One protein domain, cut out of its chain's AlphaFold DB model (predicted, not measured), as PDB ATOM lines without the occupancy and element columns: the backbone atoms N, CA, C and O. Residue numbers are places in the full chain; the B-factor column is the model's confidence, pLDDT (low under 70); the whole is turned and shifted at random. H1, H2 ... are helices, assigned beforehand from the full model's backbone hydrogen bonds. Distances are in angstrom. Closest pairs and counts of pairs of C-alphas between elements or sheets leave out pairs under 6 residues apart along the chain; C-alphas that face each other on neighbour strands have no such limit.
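This is residues 3 to 43 of the 59 residues of an uncharacterized protein of Pseudarthrobacter sp. C4D7 (UniProt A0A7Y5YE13). A long helix, H2, and a shorter one, H3, fold back on each other as a helical hairpin, and a short helix, H1, continues the long axis beyond the beginning of H2, near H2 but well away from H3. The whole is a rod, with C-alphas spanning 32 by 16 by 10 A. The printed part has 41 residues with three named helices, H1, H2 and H3 along the chain, and no named strand; the class is all helix. It is only just compact, close to loose, with a radius of gyration of the C-alphas of 10.6 A.

H2, the longest helix, holds residues 13 to 26 and measures 20.1 A from first to last C-alpha; C-alpha 13 is at (140.621, 99.434, 68.011) and C-alpha 26 at (132.180, 82.030, 73.365). H3, residues 34 to 41, measures 10.2 A and ends with C-alpha 41 at (129.307, 101.661, 74.640). H1, residues 3 to 8, measures 8.7 A and begins with C-alpha 3 at (138.905, 107.315, 61.030).

H2 and H3 touch, with 12 pairs of C-alphas within 8 A; the closest are those of Leu 21 and Pro 35, 5.3 A apart. They form a hairpin, running opposite ways at a shallow tilt of 27 degrees. H1 and H2 are close but not clearly touching; their closest C-alphas, those of Arg 7 and Ser 15, are 7.2 A apart. These two run the same way at a tilt of 36 degrees, only just steep. H1 and H3 are apart. In H1, H2 and H3 every O i to N i+4 pair is within hydrogen-bond range.

The two C-alphas farthest apart, those of Ala 5 and Gly 28, are 32.1 A from each other. The printed part has no cut. The link from H1 to H2 is tight, with 4 residues, and the link from H2 to H3 is short, with 7. The mean pLDDT of the printed part is 95.6, and no printed residue is under 70.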
ATOM      1  N   ALA A   3     139.485 107.947  59.843       84.69
ATOM      2  CA  ALA A   3     138.905 107.315  61.030       84.69
ATOM      3  C   ALA A   3     137.565 106.624  60.717       84.69
ATOM      4  O   ALA A   3     137.401 105.447  61.033       84.69
ATOM      5  N   ALA A   4     136.663 107.308  60.004       87.00
ATOM      6  CA  ALA A   4     135.387 106.731  59.581       87.00
ATOM      7  C   ALA A   4     135.566 105.527  58.641       87.00
ATOM      8  O   ALA A   4     134.846 104.542  58.765       87.00
ATOM      9  N   ALA A   5     136.567 105.559  57.751       90.12
ATOM     10  CA  ALA A   5     136.888 104.419  56.891       90.12
ATOM     11  C   ALA A   5     137.314 103.185  57.706       90.12
ATOM     12  O   ALA A   5     136.809 102.093  57.468       90.12
ATOM     13  N   ARG A   6     138.188 103.346  58.713       90.50
ATOM     14  CA  ARG A   6     138.581 102.230  59.595       90.50
ATOM     15  C   ARG A   6     137.396 101.619  60.335       90.50
ATOM     16  O   ARG A   6     137.270 100.398  60.401       90.50
ATOM     17  N   ARG A   7     136.505 102.472  60.845       91.06
ATOM     18  CA  ARG A   7     135.259 102.043  61.488       91.06
ATOM     19  C   ARG A   7     134.343 101.301  60.514       91.06
ATOM     20  O   ARG A   7     133.866 100.224  60.851       91.06
ATOM     21  N   TYR A   8     134.149 101.823  59.304       90.12
ATOM     22  CA  TYR A   8     133.364 101.167  58.254       90.12
ATOM     23  C   TYR A   8     133.903  99.765  57.920       90.12
ATOM     24  O   TYR A   8     133.141  98.802  57.858       90.12
ATOM     25  N   PHE A   9     135.228  99.629  57.802       93.19
ATOM     26  CA  PHE A   9     135.898  98.343  57.578       93.19
ATOM     27  C   PHE A   9     136.111  97.510  58.852       93.19
ATOM     28  O   PHE A   9     136.678  96.422  58.773       93.19
ATOM     29  N   LYS A  10     135.652  97.987  60.017       92.81
ATOM     30  CA  LYS A  10     135.733  97.300  61.317       92.81
ATOM     31  C   LYS A  10     137.160  96.922  61.737       92.81
ATOM     32  O   LYS A  10     137.360  95.908  62.403       92.81
ATOM     33  N   ASN A  11     138.155  97.728  61.361       91.06
ATOM     34  CA  ASN A  11     139.570  97.487  61.672       91.06
ATOM     35  C   ASN A  11     140.178  98.518  62.640       91.06
ATOM     36  O   ASN A  11     141.390  98.543  62.847       91.06
ATOM     37  N   ASP A  12     139.350  99.371  63.241       91.75
ATOM     38  CA  ASP A  12     139.761 100.224  64.351       91.75
ATOM     39  C   ASP A  12     139.789  99.453  65.685       91.75
ATOM     40  O   ASP A  12     139.221  98.365  65.825       91.75
ATOM     41  N   THR A  13     140.408 100.055  66.699       93.19
ATOM     42  CA  THR A  13     140.621  99.434  68.011       93.19
ATOM     43  C   THR A  13     139.331  98.955  68.673       93.19
ATOM     44  O   THR A  13     139.309  97.843  69.192       93.19
ATOM     45  N   HIS A  14     138.243  99.734  68.649       95.00
ATOM     46  CA  HIS A  14     137.004  99.319  69.317       95.00
ATOM     47  C   HIS A  14     136.332  98.143  68.594       95.00
ATOM     48  O   HIS A  14     135.748  97.278  69.245       95.00
ATOM     49  N   SER A  15     136.468  98.065  67.264       94.69
ATOM     50  CA  SER A  15     136.006  96.904  66.494       94.69
ATOM     51  C   SER A  15     136.789  95.638  66.865       94.69
ATOM     52  O   SER A  15     136.196  94.573  67.039       94.69
ATOM     53  N   ILE A  16     138.107  95.762  67.063       96.56
ATOM     54  CA  ILE A  16     138.958  94.655  67.523       96.56
ATOM     55  C   ILE A  16     138.578  94.228  68.947       96.56
ATOM     56  O   ILE A  16     138.423  93.034  69.191       96.56
ATOM     57  N   VAL A  17     138.368  95.173  69.871       96.81
ATOM     58  CA  VAL A  17     137.956  94.871  71.255       96.81
ATOM     59  C   VAL A  17     136.663  94.061  71.277       96.81
ATOM     60  O   VAL A  17     136.620  93.007  71.907       96.81
ATOM     61  N   VAL A  18     135.628  94.493  70.550       97.56
ATOM     62  CA  VAL A  18     134.368  93.738  70.477       97.56
ATOM     63  C   VAL A  18     134.588  92.352  69.881       97.56
ATOM     64  O   VAL A  18     134.051  91.379  70.407       97.56
ATOM     65  N   LYS A  19     135.413  92.222  68.834       98.12
ATOM     66  CA  LYS A  19     135.720  90.910  68.254       98.12
ATOM     67  C   LYS A  19     136.418  89.983  69.255       98.12
ATOM     68  O   LYS A  19     136.085  88.802  69.309       98.12
ATOM     69  N   VAL A  20     137.348  90.498  70.056       98.50
ATOM     70  CA  VAL A  20     138.017  89.725  71.115       98.50
ATOM     71  C   VAL A  20     137.021  89.326  72.201       98.50
ATOM     72  O   VAL A  20     136.977  88.156  72.568       98.50
ATOM     73  N   LEU A  21     136.164  90.246  72.653       98.62
ATOM     74  CA  LEU A  21     135.119  89.937  73.634       98.62
ATOM     75  C   LEU A  21     134.168  88.847  73.132       98.62
ATOM     76  O   LEU A  21     133.819  87.965  73.905       98.62
ATOM     77  N   GLN A  22     133.793  88.849  71.847       98.50
ATOM     78  CA  GLN A  22     132.989  87.767  71.261       98.50
ATOM     79  C   GLN A  22     133.684  86.405  71.391       98.50
ATOM     80  O   GLN A  22     133.041  85.417  71.732       98.50
ATOM     81  N   LEU A  23     134.995  86.350  71.125       98.75
ATOM     82  CA  LEU A  23     135.770  85.111  71.219       98.75
ATOM     83  C   LEU A  23     135.919  84.635  72.668       98.75
ATOM     84  O   LEU A  23     135.818  83.437  72.916       98.75
ATOM     85  N   LEU A  24     136.135  85.553  73.613       98.75
ATOM     86  CA  LEU A  24     136.233  85.233  75.039       98.75
ATOM     87  C   LEU A  24     134.880  84.789  75.612       98.75
ATOM     88  O   LEU A  24     134.816  83.802  76.343       98.75
ATOM     89  N   ALA A  25     133.787  85.460  75.237       98.69
ATOM     90  CA  ALA A  25     132.433  85.107  75.662       98.69
ATOM     91  C   ALA A  25     132.039  83.711  75.161       98.69
ATOM     92  O   ALA A  25     131.489  82.916  75.918       98.69
ATOM     93  N   ALA A  26     132.402  83.366  73.919       98.50
ATOM     94  CA  ALA A  26     132.180  82.030  73.365       98.50
ATOM     95  C   ALA A  26     132.912  80.912  74.137       98.50
ATOM     96  O   ALA A  26     132.519  79.752  74.046       98.50
ATOM     97  N   ARG A  27     133.963  81.249  74.897       98.56
ATOM     98  CA  ARG A  27     134.710  80.324  75.767       98.56
ATOM     99  C   ARG A  27     134.277  80.382  77.236       98.56
ATOM    100  O   ARG A  27     134.806  79.629  78.043       98.56
ATOM    101  N   GLY A  28     133.350  81.273  77.593       98.44
ATOM    102  CA  GLY A  28     132.948  81.510  78.982       98.44
ATOM    103  C   GLY A  28     133.992  82.255  79.824       98.44
ATOM    104  O   GLY A  28     133.892  82.255  81.046       98.44
ATOM    105  N   GLU A  29     134.988  82.891  79.197       98.69
ATOM    106  CA  GLU A  29     136.054  83.627  79.897       98.69
ATOM    107  C   GLU A  29     135.615  85.042  80.330       98.69
ATOM    108  O   GLU A  29     136.229  85.653  81.202       98.69
ATOM    109  N   VAL A  30     134.539  85.568  79.733       98.44
ATOM    110  CA  VAL A  30     133.874  86.827  80.115       98.44
ATOM    111  C   VAL A  30     132.355  86.645  80.090       98.44
ATOM    112  O   VAL A  30     131.854  85.663  79.539       98.44
ATOM    113  N   GLN A  31     131.613  87.598  80.664       98.44
ATOM    114  CA  GLN A  31     130.146  87.587  80.625       98.44
ATOM    115  C   GLN A  31     129.633  87.555  79.175       98.44
ATOM    116  O   GLN A  31     130.188  88.213  78.291       98.44
ATOM    117  N   ALA A  32     128.568  86.788  78.929       98.19
ATOM    118  CA  ALA A  32     128.039  86.555  77.584       98.19
ATOM    119  C   ALA A  32     127.521  87.833  76.892       98.19
ATOM    120  O   ALA A  32     127.519  87.911  75.665       98.19
ATOM    121  N   ASP A  33     127.117  88.837  77.670       98.25
ATOM    122  CA  ASP A  33     126.631  90.147  77.228       98.25
ATOM    123  C   ASP A  33     127.747  91.198  77.066       98.25
ATOM    124  O   ASP A  33     127.509  92.278  76.518       98.25
ATOM    125  N   ALA A  34     128.986  90.892  77.469       98.44
ATOM    126  CA  ALA A  34     130.118  91.808  77.332       98.44
ATOM    127  C   ALA A  34     130.325  92.319  75.887       98.44
ATOM    128  O   ALA A  34     130.588  93.515  75.719       98.44
ATOM    129  N   PRO A  35     130.177  91.494  74.823       98.38
ATOM    130  CA  PRO A  35     130.286  91.981  73.452       98.38
ATOM    131  C   PRO A  35     129.197  92.990  73.080       98.38
ATOM    132  O   PRO A  35     129.521  94.016  72.485       98.38
ATOM    133  N   SER A  36     127.930  92.730  73.424       98.00
ATOM    134  CA  SER A  36     126.818  93.636  73.100       98.00
ATOM    135  C   SER A  36     126.928  94.941  73.879       98.00
ATOM    136  O   SER A  36     126.826  96.015  73.292       98.00
ATOM    137  N   TYR A  37     127.275  94.862  75.165       98.12
ATOM    138  CA  TYR A  37     127.554  96.046  75.970       98.12
ATOM    139  C   TYR A  37     128.670  96.907  75.356       98.12
ATOM    140  O   TYR A  37     128.539  98.126  75.243       98.12
ATOM    141  N   ALA A  38     129.768  96.287  74.920       97.25
ATOM    142  CA  ALA A  38     130.868  97.002  74.285       97.25
ATOM    143  C   ALA A  38     130.475  97.596  72.921       97.25
ATOM    144  O   ALA A  38     130.895  98.711  72.603       97.25
ATOM    145  N   MET A  39     129.646  96.902  72.131       96.31
ATOM    146  CA  MET A  39     129.107  97.436  70.875       96.31
ATOM    147  C   MET A  39     128.357  98.752  71.091       96.31
ATOM    148  O   MET A  39     128.634  99.731  70.387       96.31
ATOM    149  N   ASP A  40     127.473  98.777  72.085       96.81
ATOM    150  CA  ASP A  40     126.666  99.949  72.422       96.81
ATOM    151  C   ASP A  40     127.532 101.059  73.022       96.81
ATOM    152  O   ASP A  40     127.490 102.210  72.577       96.81
ATOM    153  N   ARG A  41     128.405 100.711  73.976       95.62
ATOM    154  CA  ARG A  41     129.307 101.661  74.640       95.62
ATOM    155  C   ARG A  41     130.243 102.366  73.660       95.62
ATOM    156  O   ARG A  41     130.492 103.562  73.813       95.62
ATOM    157  N   TYR A  42     130.764 101.649  72.669       94.19
ATOM    158  CA  TYR A  42     131.659 102.210  71.655       94.19
ATOM    159  C   TYR A  42     130.938 102.753  70.426       94.19
ATOM    160  O   TYR A  42     131.610 103.237  69.510       94.19
ATOM    161  N   LYS A  43     129.599 102.679  70.402       94.00
ATOM    162  CA  LYS A  43     128.756 103.114  69.287       94.00
ATOM    163  C   LYS A  43     129.270 102.557  67.956       94.00
ATOM    164  O   LYS A  43     129.472 103.300  67.001       94.00
TER     165      LYS A  43